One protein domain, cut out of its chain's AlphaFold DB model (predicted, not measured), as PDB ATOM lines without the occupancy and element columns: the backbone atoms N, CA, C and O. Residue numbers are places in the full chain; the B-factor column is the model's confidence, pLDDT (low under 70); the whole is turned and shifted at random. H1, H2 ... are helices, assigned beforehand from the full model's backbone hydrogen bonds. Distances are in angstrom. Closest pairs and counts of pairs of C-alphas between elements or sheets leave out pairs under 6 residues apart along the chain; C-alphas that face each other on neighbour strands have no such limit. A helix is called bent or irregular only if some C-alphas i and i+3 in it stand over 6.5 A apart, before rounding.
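This is residues 2 to 96 of the 202 residues of an uncharacterized protein of Curvibacter sp. AEP1-3 (UniProt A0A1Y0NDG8). The longest helix, H2, runs beside H5; H1 folds back along H2, H6 folds back along H5, and H3 packs on both H2 and H5, with short H4 near the middle. The 95 printed residues hold six named helices, H1 to H6, and no named strand: all helix, compact, radius of gyration of the C-alphas 13.4 A, spans 40 by 28 by 20 A.

H2, residues 17 to 33, measures 24.3 A from C-alpha 17 at (3.318, 56.563, -0.992). H1 is residues 2 to 11, H3 38 to 47, H4 50 to 53, H5 56 to 68, 18.1 A, and H6 73 to 84, ending at C-alpha 84 (19.949, 56.947, -20.473).

H2, H3 and H5 form an up and down bundle, each running against the one before. The hub H2 touches H5, closest C-alphas Leu 29 and Val 58, 5.9 A, the same way at a shallow tilt of 3 degrees. H2 touches H3 with residues 31 to 32 alone, and only just touches H4, with 3 pairs of C-alphas within 8 A. H1 and H2 form a hairpin, as do H5 and H6. Every O i to N i+4 pair is within hydrogen-bond range in H1, H2, H3 and H5; irregular H6, C-alphas 79 and 82 being 7.1 A apart, has 6 of 8.

The printed part has no cut; the five links are tight. Residues 10 to 11, 13 to 18 and 89 to 92 have pLDDT under 70.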
ATOM      1  N   ALA A   2       3.126  37.790  -4.143       77.44
ATOM      2  CA  ALA A   2       3.600  38.830  -3.207       77.44
ATOM      3  C   ALA A   2       3.667  40.245  -3.824       77.44
ATOM      4  O   ALA A   2       3.167  41.197  -3.224       77.44
ATOM      5  N   LEU A   3       4.213  40.376  -5.042       77.44
ATOM      6  CA  LEU A   3       4.277  41.655  -5.764       77.44
ATOM      7  C   LEU A   3       2.875  42.222  -6.044       77.44
ATOM      8  O   LEU A   3       2.608  43.387  -5.763       77.44
ATOM      9  N   ASP A   4       1.947  41.380  -6.504       73.69
ATOM     10  CA  ASP A   4       0.562  41.789  -6.779       73.69
ATOM     11  C   ASP A   4      -0.171  42.240  -5.513       73.69
ATOM     12  O   ASP A   4      -0.853  43.264  -5.522       73.69
ATOM     13  N   SER A   5       0.019  41.529  -4.397       73.88
ATOM     14  CA  SER A   5      -0.525  41.943  -3.103       73.88
ATOM     15  C   SER A   5       0.035  43.297  -2.657       73.88
ATOM     16  O   SER A   5      -0.731  44.157  -2.221       73.88
ATOM     17  N   ALA A   6       1.341  43.541  -2.814       70.44
ATOM     18  CA  ALA A   6       1.956  44.822  -2.463       70.44
ATOM     19  C   ALA A   6       1.468  45.984  -3.344       70.44
ATOM     20  O   ALA A   6       1.190  47.073  -2.828       70.44
ATOM     21  N   ARG A   7       1.289  45.753  -4.653       79.62
ATOM     22  CA  ARG A   7       0.680  46.725  -5.580       79.62
ATOM     23  C   ARG A   7      -0.727  47.113  -5.123       79.62
ATOM     24  O   ARG A   7      -1.048  48.300  -5.058       79.62
ATOM     25  N   VAL A   8      -1.557  46.129  -4.769       77.94
ATOM     26  CA  VAL A   8      -2.931  46.351  -4.285       77.94
ATOM     27  C   VAL A   8      -2.930  47.159  -2.982       77.94
ATOM     28  O   VAL A   8      -3.630  48.166  -2.887       77.94
ATOM     29  N   LEU A   9      -2.090  46.800  -2.009       73.31
ATOM     30  CA  LEU A   9      -1.991  47.517  -0.730       73.31
ATOM     31  C   LEU A   9      -1.516  48.968  -0.895       73.31
ATOM     32  O   LEU A   9      -2.022  49.869  -0.223       73.31
ATOM     33  N   THR A  10      -0.591  49.213  -1.825       68.69
ATOM     34  CA  THR A  10      -0.109  50.564  -2.140       68.69
ATOM     35  C   THR A  10      -1.212  51.402  -2.794       68.69
ATOM     36  O   THR A  10      -1.453  52.534  -2.376       68.69
ATOM     37  N   LYS A  11      -1.968  50.832  -3.747       68.38
ATOM     38  CA  LYS A  11      -3.120  51.501  -4.388       68.38
ATOM     39  C   LYS A  11      -4.220  51.873  -3.391       68.38
ATOM     40  O   LYS A  11      -4.839  52.924  -3.533       68.38
ATOM     41  N   HIS A  12      -4.434  51.056  -2.361       75.19
ATOM     42  CA  HIS A  12      -5.418  51.327  -1.310       75.19
ATOM     43  C   HIS A  12      -4.907  52.244  -0.182       75.19
ATOM     44  O   HIS A  12      -5.597  52.389   0.825       75.19
ATOM     45  N   ARG A  13      -3.733  52.887  -0.336       63.69
ATOM     46  CA  ARG A  13      -3.103  53.762   0.679       63.69
ATOM     47  C   ARG A  13      -2.940  53.094   2.053       63.69
ATOM     48  O   ARG A  13      -2.933  53.773   3.076       63.69
ATOM     49  N   ALA A  14      -2.775  51.769   2.089       61.78
ATOM     50  CA  ALA A  14      -2.467  51.051   3.329       61.78
ATOM     51  C   ALA A  14      -1.061  51.401   3.865       61.78
ATOM     52  O   ALA A  14      -0.769  51.193   5.040       61.78
ATOM     53  N   PHE A  15      -0.213  51.974   3.007       59.56
ATOM     54  CA  PHE A  15       1.103  52.522   3.320       59.56
ATOM     55  C   PHE A  15       1.205  53.971   2.830       59.56
ATOM     56  O   PHE A  15       0.454  54.386   1.942       59.56
ATOM     57  N   SER A  16       2.160  54.739   3.367       67.81
ATOM     58  CA  SER A  16       2.540  56.008   2.738       67.81
ATOM     59  C   SER A  16       3.078  55.747   1.328       67.81
ATOM     60  O   SER A  16       3.662  54.695   1.068       67.81
ATOM     61  N   GLU A  17       2.905  56.700   0.414       67.44
ATOM     62  CA  GLU A  17       3.318  56.563  -0.992       67.44
ATOM     63  C   GLU A  17       4.812  56.206  -1.126       67.44
ATOM     64  O   GLU A  17       5.189  55.327  -1.900       67.44
ATOM     65  N   VAL A  18       5.648  56.793  -0.264       69.75
ATOM     66  CA  VAL A  18       7.090  56.513  -0.176       69.75
ATOM     67  C   VAL A  18       7.375  55.091   0.323       69.75
ATOM     68  O   VAL A  18       8.233  54.404  -0.232       69.75
ATOM     69  N   ALA A  19       6.667  54.628   1.358       72.69
ATOM     70  CA  ALA A  19       6.855  53.279   1.893       72.69
ATOM     71  C   ALA A  19       6.370  52.209   0.904       72.69
ATOM     72  O   ALA A  19       7.062  51.213   0.692       72.69
ATOM     73  N   GLY A  20       5.233  52.443   0.242       75.44
ATOM     74  CA  GLY A  20       4.708  51.566  -0.805       75.44
ATOM     75  C   GLY A  20       5.661  51.442  -1.995       75.44
ATOM     76  O   GLY A  20       5.991  50.328  -2.398       75.44
ATOM     77  N   ALA A  21       6.200  52.562  -2.491       77.81
ATOM     78  CA  ALA A  21       7.195  52.557  -3.567       77.81
ATOM     79  C   ALA A  21       8.478  51.795  -3.181       77.81
ATOM     80  O   ALA A  21       9.041  51.066  -4.000       77.81
ATOM     81  N   GLY A  22       8.927  51.916  -1.926       85.69
ATOM     82  CA  GLY A  22      10.067  51.161  -1.402       85.69
ATOM     83  C   GLY A  22       9.832  49.647  -1.383       85.69
ATOM     84  O   GLY A  22      10.712  48.892  -1.797       85.69
ATOM     85  N   ILE A  23       8.644  49.209  -0.955       87.12
ATOM     86  CA  ILE A  23       8.255  47.789  -0.917       87.12
ATOM     87  C   ILE A  23       8.146  47.220  -2.335       87.12
ATOM     88  O   ILE A  23       8.715  46.166  -2.611       87.12
ATOM     89  N   VAL A  24       7.460  47.923  -3.241       87.94
ATOM     90  CA  VAL A  24       7.309  47.498  -4.642       87.94
ATOM     91  C   VAL A  24       8.674  47.355  -5.313       87.94
ATOM     92  O   VAL A  24       8.951  46.321  -5.915       87.94
ATOM     93  N   ARG A  25       9.573  48.334  -5.129       91.50
ATOM     94  CA  ARG A  25      10.953  48.245  -5.627       91.50
ATOM     95  C   ARG A  25      11.683  47.025  -5.060       91.50
ATOM     96  O   ARG A  25      12.343  46.319  -5.815       91.50
ATOM     97  N   GLY A  26      11.576  46.775  -3.753       93.62
ATOM     98  CA  GLY A  26      12.198  45.617  -3.102       93.62
ATOM     99  C   GLY A  26      11.727  44.288  -3.695       93.62
ATOM    100  O   GLY A  26      12.550  43.471  -4.101       93.62
ATOM    101  N   LEU A  27      10.413  44.114  -3.839       93.50
ATOM    102  CA  LEU A  27       9.813  42.898  -4.395       93.50
ATOM    103  C   LEU A  27      10.125  42.708  -5.886       93.50
ATOM    104  O   LEU A  27      10.343  41.580  -6.324       93.50
ATOM    105  N   ALA A  28      10.181  43.790  -6.666       95.50
ATOM    106  CA  ALA A  28      10.605  43.726  -8.064       95.50
ATOM    107  C   ALA A  28      12.064  43.250  -8.182       95.50
ATOM    108  O   ALA A  28      12.367  42.375  -8.992       95.50
ATOM    109  N   LEU A  29      12.961  43.765  -7.334       97.19
ATOM    110  CA  LEU A  29      14.357  43.319  -7.285       97.19
ATOM    111  C   LEU A  29      14.477  41.848  -6.868       97.19
ATOM    112  O   LEU A  29      15.270  41.114  -7.453       97.19
ATOM    113  N   GLU A  30      13.699  41.401  -5.881       96.44
ATOM    114  CA  GLU A  30      13.664  39.992  -5.469       96.44
ATOM    115  C   GLU A  30      13.198  39.074  -6.602       96.44
ATOM    116  O   GLU A  30      13.837  38.053  -6.859       96.44
ATOM    117  N   LEU A  31      12.138  39.461  -7.323       96.44
ATOM    118  CA  LEU A  31      11.634  38.716  -8.477       96.44
ATOM    119  C   LEU A  31      12.721  38.544  -9.549       96.44
ATOM    120  O   LEU A  31      12.950  37.431 -10.018       96.44
ATOM    121  N   LEU A  32      13.420  39.627  -9.901       97.81
ATOM    122  CA  LEU A  32      14.501  39.597 -10.891       97.81
ATOM    123  C   LEU A  32      15.679  38.733 -10.422       97.81
ATOM    124  O   LEU A  32      16.205  37.923 -11.186       97.81
ATOM    125  N   ARG A  33      16.084  38.860  -9.152       96.75
ATOM    126  CA  ARG A  33      17.184  38.075  -8.564       96.75
ATOM    127  C   ARG A  33      16.870  36.586  -8.452       96.75
ATOM    128  O   ARG A  33      17.802  35.786  -8.428       96.75
ATOM    129  N   GLY A  34      15.591  36.220  -8.408       95.50
ATOM    130  CA  GLY A  34      15.133  34.834  -8.401       95.50
ATOM    131  C   GLY A  34      15.248  34.111  -9.748       95.50
ATOM    132  O   GLY A  34      15.106  32.892  -9.776       95.50
ATOM    133  N   ALA A  35      15.511  34.814 -10.855       96.69
ATOM    134  CA  ALA A  35      15.681  34.190 -12.169       96.69
ATOM    135  C   ALA A  35      17.070  33.551 -12.321       96.69
ATOM    136  O   ALA A  35      18.077  34.221 -12.089       96.69
ATOM    137  N   HIS A  36      17.145  32.287 -12.740       95.62
ATOM    138  CA  HIS A  36      18.407  31.532 -12.847       95.62
ATOM    139  C   HIS A  36      18.941  31.399 -14.280       95.62
ATOM    140  O   HIS A  36      20.072  30.961 -14.469       95.62
ATOM    141  N   ASP A  37      18.146  31.792 -15.271       98.12
ATOM    142  CA  ASP A  37      18.511  31.835 -16.686       98.12
ATOM    143  C   ASP A  37      17.865  33.058 -17.363       98.12
ATOM    144  O   ASP A  37      17.027  33.749 -16.767       98.12
ATOM    145  N   ALA A  38      18.292  33.364 -18.592       97.44
ATOM    146  CA  ALA A  38      17.817  34.535 -19.329       97.44
ATOM    147  C   ALA A  38      16.300  34.494 -19.592       97.44
ATOM    148  O   ALA A  38      15.631  35.516 -19.460       97.44
ATOM    149  N   ALA A  39      15.734  33.315 -19.873       97.69
ATOM    150  CA  ALA A  39      14.308  33.161 -20.157       97.69
ATOM    151  C   ALA A  39      13.450  33.460 -18.916       97.69
ATOM    152  O   ALA A  39      12.461  34.188 -18.997       97.69
ATOM    153  N   GLN A  40      13.849  32.948 -17.749       97.88
ATOM    154  CA  GLN A  40      13.212  33.263 -16.470       97.88
ATOM    155  C   GLN A  40      13.300  34.758 -16.158       97.88
ATOM    156  O   GLN A  40      12.351  35.336 -15.627       97.88
ATOM    157  N   LEU A  41      14.423  35.399 -16.493       98.50
ATOM    158  CA  LEU A  41      14.617  36.824 -16.245       98.50
ATOM    159  C   LEU A  41      13.733  37.687 -17.150       98.50
ATOM    160  O   LEU A  41      13.125  38.643 -16.675       98.50
ATOM    161  N   GLU A  42      13.615  37.339 -18.429       97.88
ATOM    162  CA  GLU A  42      12.712  38.012 -19.366       97.88
ATOM    163  C   GLU A  42      11.242  37.842 -18.961       97.88
ATOM    164  O   GLU A  42      10.472  38.801 -19.021       97.88
ATOM    165  N   GLN A  43      10.855  36.662 -18.463       97.75
ATOM    166  CA  GLN A  43       9.523  36.443 -17.888       97.75
ATOM    167  C   GLN A  43       9.286  37.310 -16.644       97.75
ATOM    168  O   GLN A  43       8.241  37.954 -16.530       97.75
ATOM    169  N   ALA A  44      10.259  37.363 -15.730       97.56
ATOM    170  CA  ALA A  44      10.208  38.214 -14.543       97.56
ATOM    171  C   ALA A  44      10.072  39.699 -14.914       97.56
ATOM    172  O   ALA A  44       9.207  40.389 -14.377       97.56
ATOM    173  N   TRP A  45      10.863  40.177 -15.877       98.00
ATOM    174  CA  TRP A  45      10.773  41.534 -16.419       98.00
ATOM    175  C   TRP A  45       9.414  41.817 -17.078       98.00
ATOM    176  O   TRP A  45       8.821  42.886 -16.897       98.00
ATOM    177  N   GLY A  46       8.877  40.834 -17.807       97.25
ATOM    178  CA  GLY A  46       7.553  40.880 -18.423       97.25
ATOM    179  C   GLY A  46       6.409  41.030 -17.416       97.25
ATOM    180  O   GLY A  46       5.402  41.657 -17.738       97.25
ATOM    181  N   ALA A  47       6.577  40.533 -16.188       95.56
ATOM    182  CA  ALA A  47       5.588  40.645 -15.111       95.56
ATOM    183  C   ALA A  47       5.592  42.009 -14.384       95.56
ATOM    184  O   ALA A  47       4.646  42.319 -13.647       95.56
ATOM    185  N   LEU A  48       6.642  42.816 -14.567       95.25
ATOM    186  CA  LEU A  48       6.720  44.181 -14.040       95.25
ATOM    187  C   LEU A  48       5.829  45.131 -14.847       95.25
ATOM    188  O   LEU A  48       5.678  44.957 -16.057       95.25
ATOM    189  N   ASP A  49       5.251  46.136 -14.193       92.56
ATOM    190  CA  ASP A  49       4.542  47.207 -14.897       92.56
ATOM    191  C   ASP A  49       5.511  48.281 -15.425       92.56
ATOM    192  O   ASP A  49       6.702  48.295 -15.108       92.56
ATOM    193  N   ASP A  50       5.017  49.183 -16.274       90.44
ATOM    194  CA  ASP A  50       5.877  50.179 -16.919       90.44
ATOM    195  C   ASP A  50       6.512  51.152 -15.913       90.44
ATOM    196  O   ASP A  50       7.632  51.607 -16.127       90.44
ATOM    197  N   VAL A  51       5.847  51.439 -14.791       88.94
ATOM    198  CA  VAL A  51       6.390  52.335 -13.759       88.94
ATOM    199  C   VAL A  51       7.535  51.651 -13.016       88.94
ATOM    200  O   VAL A  51       8.580  52.263 -12.792       88.94
ATOM    201  N   GLU A  52       7.373  50.373 -12.679       92.12
ATOM    202  CA  GLU A  52       8.401  49.546 -12.049       92.12
ATOM    203  C   GLU A  52       9.620  49.362 -12.952       92.12
ATOM    204  O   GLU A  52      10.752  49.494 -12.484       92.12
ATOM    205  N   ARG A  53       9.411  49.127 -14.255       94.56
ATOM    206  CA  ARG A  53      10.498  49.025 -15.244       94.56
ATOM    207  C   ARG A  53      11.278  50.327 -15.403       94.56
ATOM    208  O   ARG A  53      12.439  50.289 -15.797       94.56
ATOM    209  N   LEU A  54      10.675  51.473 -15.091       92.31
ATOM    210  CA  LEU A  54      11.349  52.771 -15.113       92.31
ATOM    211  C   LEU A  54      12.090  53.094 -13.805       92.31
ATOM    212  O   LEU A  54      12.806  54.101 -13.753       92.31
ATOM    213  N   LEU A  55      11.962  52.279 -12.749       92.12
ATOM    214  CA  LEU A  55      12.741  52.460 -11.523       92.12
ATOM    215  C   LEU A  55      14.226  52.163 -11.804       92.12
ATOM    216  O   LEU A  55      14.547  51.047 -12.225       92.12
ATOM    217  N   PRO A  56      15.157  53.099 -11.521       93.81
ATOM    218  CA  PRO A  56      16.563  52.930 -11.889       93.81
ATOM    219  C   PRO A  56      17.202  51.644 -11.368       93.81
ATOM    220  O   PRO A  56      17.848  50.929 -12.129       93.81
ATOM    221  N   ASP A  57      16.994  51.316 -10.090       94.56
ATOM    222  CA  ASP A  57      17.597  50.121  -9.494       94.56
ATOM    223  C   ASP A  57      17.060  48.830 -10.124       94.56
ATOM    224  O   ASP A  57      17.816  47.873 -10.260       94.56
ATOM    225  N   VAL A  58      15.788  48.816 -10.538       96.25
ATOM    226  CA  VAL A  58      15.113  47.656 -11.141       96.25
ATOM    227  C   VAL A  58      15.617  47.424 -12.563       96.25
ATOM    228  O   VAL A  58      16.046  46.318 -12.882       96.25
ATOM    229  N   ALA A  59      15.636  48.465 -13.400       97.06
ATOM    230  CA  ALA A  59      16.157  48.374 -14.764       97.06
ATOM    231  C   ALA A  59      17.652  48.025 -14.802       97.06
ATOM    232  O   ALA A  59      18.065  47.185 -15.602       97.06
ATOM    233  N   LEU A  60      18.459  48.631 -13.920       97.69
ATOM    234  CA  LEU A  60      19.884  48.312 -13.816       97.69
ATOM    235  C   LEU A  60      20.105  46.869 -13.354       97.69
ATOM    236  O   LEU A  60      20.901  46.169 -13.968       97.69
ATOM    237  N   GLU A  61      19.391  46.401 -12.325       98.25
ATOM    238  CA  GLU A  61      19.496  45.011 -11.856       98.25
ATOM    239  C   GLU A  61      19.103  44.016 -12.954       98.25
ATOM    240  O   GLU A  61      19.840  43.064 -13.205       98.25
ATOM    241  N   ALA A  62      17.978  44.247 -13.638       98.44
ATOM    242  CA  ALA A  62      17.514  43.373 -14.708       98.44
ATOM    243  C   ALA A  62      18.549  43.272 -15.834       98.44
ATOM    244  O   ALA A  62      18.942  42.176 -16.227       98.44
ATOM    245  N   ALA A  63      19.045  44.408 -16.323       98.25
ATOM    246  CA  ALA A  63      19.996  44.421 -17.424       98.25
ATOM    247  C   ALA A  63      21.374  43.859 -17.011       98.25
ATOM    248  O   ALA A  63      21.977  43.102 -17.768       98.25
ATOM    249  N   GLU A  64      21.869  44.162 -15.804       97.88
ATOM    250  CA  GLU A  64      23.127  43.599 -15.286       97.88
ATOM    251  C   GLU A  64      23.041  42.079 -15.145       97.88
ATOM    252  O   GLU A  64      23.990  41.367 -15.497       97.88
ATOM    253  N   ARG A  65      21.900  41.580 -14.655       97.88
ATOM    254  CA  ARG A  65      21.648  40.150 -14.504       97.88
ATOM    255  C   ARG A  65      21.503  39.457 -15.853       97.88
ATOM    256  O   ARG A  65      22.036  38.364 -16.005       97.88
ATOM    257  N   LEU A  66      20.876  40.095 -16.842       97.94
ATOM    258  CA  LEU A  66      20.770  39.536 -18.191       97.94
ATOM    259  C   LEU A  66      22.155  39.332 -18.813       97.94
ATOM    260  O   LEU A  66      22.437  38.254 -19.329       97.94
ATOM    261  N   LEU A  67      23.056  40.311 -18.663       95.94
ATOM    262  CA  LEU A  67      24.449  40.164 -19.100       95.94
ATOM    263  C   LEU A  67      25.196  39.067 -18.324       95.94
ATOM    264  O   LEU A  67      26.022  38.366 -18.903       95.94
ATOM    265  N   LEU A  68      24.942  38.910 -17.019       96.12
ATOM    266  CA  LEU A  68      25.556  37.848 -16.206       96.12
ATOM    267  C   LEU A  68      25.095  36.450 -16.642       96.12
ATOM    268  O   LEU A  68      25.894  35.517 -16.656       96.12
ATOM    269  N   LEU A  69      23.820  36.320 -17.006       96.38
ATOM    270  CA  LEU A  69      23.204  35.083 -17.481       96.38
ATOM    271  C   LEU A  69      23.449  34.831 -18.979       96.38
ATOM    272  O   LEU A  69      22.848  33.916 -19.533       96.38
ATOM    273  N   GLN A  70      24.324  35.621 -19.617       94.69
ATOM    274  CA  GLN A  70      24.667  35.523 -21.042       94.69
ATOM    275  C   GLN A  70      23.438  35.621 -21.967       94.69
ATOM    276  O   GLN A  70      23.388  34.996 -23.021       94.69
ATOM    277  N   GLY A  71      22.431  36.394 -21.552       94.94
ATOM    278  CA  GLY A  71      21.284  36.726 -22.390       94.94
ATOM    279  C   GLY A  71      21.615  37.779 -23.449       94.94
ATOM    280  O   GLY A  71      22.747  38.259 -23.553       94.94
ATOM    281  N   ASP A  72      20.605  38.175 -24.222       94.00
ATOM    282  CA  ASP A  72      20.791  39.125 -25.317       94.00
ATOM    283  C   ASP A  72      21.224  40.519 -24.821       94.00
ATOM    284  O   ASP A  72      20.519  41.229 -24.093       94.00
ATOM    285  N   VAL A  73      22.399  40.946 -25.281       93.94
ATOM    286  CA  VAL A  73      22.984  42.245 -24.943       93.94
ATOM    287  C   VAL A  73      22.178  43.415 -25.506       93.94
ATOM    288  O   VAL A  73      22.175  44.492 -24.904       93.94
ATOM    289  N   ALA A  74      21.486  43.238 -26.638       93.00
ATOM    290  CA  ALA A  74      20.645  44.286 -27.208       93.00
ATOM    291  C   ALA A  74      19.414  44.533 -26.326       93.00
ATOM    292  O   ALA A  74      19.088  45.688 -26.036       93.00
ATOM    293  N   THR A  75      18.805  43.464 -25.813       95.56
ATOM    294  CA  THR A  75      17.728  43.519 -24.821       95.56
ATOM    295  C   THR A  75      18.180  44.202 -23.527       95.56
ATOM    296  O   THR A  75      17.498  45.110 -23.048       95.56
ATOM    297  N   ALA A  76      19.374  43.883 -23.010       96.44
ATOM    298  CA  ALA A  76      19.922  44.563 -21.830       96.44
ATOM    299  C   ALA A  76      20.053  46.084 -22.048       96.44
ATOM    300  O   ALA A  76      19.659  46.881 -21.193       96.44
ATOM    301  N   ARG A  77      20.559  46.505 -23.217       95.62
ATOM    302  CA  ARG A  77      20.640  47.926 -23.595       95.62
ATOM    303  C   ARG A  77      19.256  48.566 -23.719       95.62
ATOM    304  O   ARG A  77      19.081  49.711 -23.307       95.62
ATOM    305  N   LEU A  78      18.277  47.847 -24.266       95.44
ATOM    306  CA  LEU A  78      16.906  48.334 -24.413       95.44
ATOM    307  C   LEU A  78      16.261  48.636 -23.054       95.44
ATOM    308  O   LEU A  78      15.631  49.681 -22.908       95.44
ATOM    309  N   TRP A  79      16.457  47.777 -22.051       97.25
ATOM    310  CA  TRP A  79      15.877  47.972 -20.715       97.25
ATOM    311  C   TRP A  79      16.419  49.205 -19.988       97.25
ATOM    312  O   TRP A  79      15.685  49.850 -19.245       97.25
ATOM    313  N   VAL A  80      17.678  49.587 -20.232       96.56
ATOM    314  CA  VAL A  80      18.282  50.786 -19.619       96.56
ATOM    315  C   VAL A  80      18.182  52.045 -20.480       96.56
ATOM    316  O   VAL A  80      18.528  53.135 -20.018       96.56
ATOM    317  N   LEU A  81      17.704  51.936 -21.723       95.69
ATOM    318  CA  LEU A  81      17.570  53.070 -22.636       95.69
ATOM    319  C   LEU A  81      16.715  54.216 -22.053       95.69
ATOM    320  O   LEU A  81      17.153  55.365 -22.159       95.69
ATOM    321  N   PRO A  82      15.573  53.963 -21.376       94.56
ATOM    322  CA  PRO A  82      14.806  55.034 -20.746       94.56
ATOM    323  C   PRO A  82      15.609  55.795 -19.686       94.56
ATOM    324  O   PRO A  82      15.504  57.018 -19.600       94.56
ATOM    325  N   LEU A  83      16.467  55.105 -18.922       93.94
ATOM    326  CA  LEU A  83      17.337  55.742 -17.929       93.94
ATOM    327  C   LEU A  83      18.385  56.638 -18.594       93.94
ATOM    328  O   LEU A  83      18.608  57.760 -18.145       93.94
ATOM    329  N   TRP A  84      18.996  56.163 -19.684       94.50
ATOM    330  CA  TRP A  84      19.949  56.947 -20.473       94.50
ATOM    331  C   TRP A  84      19.317  58.223 -21.041       94.50
ATOM    332  O   TRP A  84      19.937  59.284 -21.048       94.50
ATOM    333  N   GLN A  85      18.070  58.128 -21.504       91.94
ATOM    334  CA  GLN A  85      17.334  59.243 -22.101       91.94
ATOM    335  C   GLN A  85      16.665  60.160 -21.063       91.94
ATOM    336  O   GLN A  85      16.044  61.148 -21.449       91.94
ATOM    337  N   GLY A  86      16.762  59.844 -19.767       87.56
ATOM    338  CA  GLY A  86      16.084  60.592 -18.707       87.56
ATOM    339  C   GLY A  86      14.555  60.478 -18.757       87.56
ATOM    340  O   GLY A  86      13.857  61.369 -18.284       87.56
ATOM    341  N   GLN A  87      14.016  59.402 -19.333       80.31
ATOM    342  CA  GLN A  87      12.581  59.184 -19.556       80.31
ATOM    343  C   GLN A  87      11.854  58.612 -18.330       80.31
ATOM    344  O   GLN A  87      11.029  57.711 -18.445       80.31
ATOM    345  N   ASN A  88      12.124  59.154 -17.145       75.19
ATOM    346  CA  ASN A  88      11.287  58.904 -15.977       75.19
ATOM    347  C   ASN A  88      10.953  60.237 -15.288       75.19
ATOM    348  O   ASN A  88      11.746  60.717 -14.481       75.19
ATOM    349  N   PRO A  89       9.782  60.832 -15.581       62.88
ATOM    350  CA  PRO A  89       9.357  62.102 -14.990       62.88
ATOM    351  C   PRO A  89       9.177  62.050 -13.469       62.88
ATOM    352  O   PRO A  89       9.159  63.094 -12.823       62.88
ATOM    353  N   GLN A  90       8.994  60.851 -12.904       63.56
ATOM    354  CA  GLN A  90       8.753  60.642 -11.476       63.56
ATOM    355  C   GLN A  90      10.003  60.202 -10.708       63.56
ATOM    356  O   GLN A  90      10.020  60.283  -9.480       63.56
ATOM    357  N   ALA A  91      11.059  59.766 -11.396       63.47
ATOM    358  CA  ALA A  91      12.340  59.526 -10.754       63.47
ATOM    359  C   ALA A  91      13.127  60.830 -10.653       63.47
ATOM    360  O   ALA A  91      13.249  61.599 -11.605       63.47
ATOM    361  N   SER A  92      13.742  61.041  -9.491       68.44
ATOM    362  CA  SER A  92      14.860  61.971  -9.380       68.44
ATOM    363  C   SER A  92      15.946  61.602 -10.396       68.44
ATOM    364  O   SER A  92      16.121  60.420 -10.706       68.44
ATOM    365  N   ALA A  93      16.725  62.586 -10.849       82.25
ATOM    366  CA  ALA A  93      17.919  62.330 -11.650       82.25
ATOM    367  C   ALA A  93      18.782  61.212 -11.032       82.25
ATOM    368  O   ALA A  93      18.883  61.107  -9.806       82.25
ATOM    369  N   LEU A  94      19.400  60.387 -11.883       91.12
ATOM    370  CA  LEU A  94      20.220  59.257 -11.443       91.12
ATOM    371  C   LEU A  94      21.306  59.720 -10.466       91.12
ATOM    372  O   LEU A  94      22.105  60.609 -10.781       91.12
ATOM    373  N   GLY A  95      21.370  59.072  -9.302       92.62
ATOM    374  CA  GLY A  95      22.464  59.270  -8.356       92.62
ATOM    375  C   GLY A  95      23.802  58.822  -8.951       92.62
ATOM    376  O   GLY A  95      23.838  58.016  -9.880       92.62
ATOM    377  N   TYR A  96      24.922  59.312  -8.409       92.56
ATOM    378  CA  TYR A  96      26.257  59.004  -8.945       92.56
ATOM    379  C   TYR A  96      26.512  57.493  -9.089       92.56
ATOM    380  O   TYR A  96      26.931  57.050 -10.155       92.56
TER     381      TYR A  96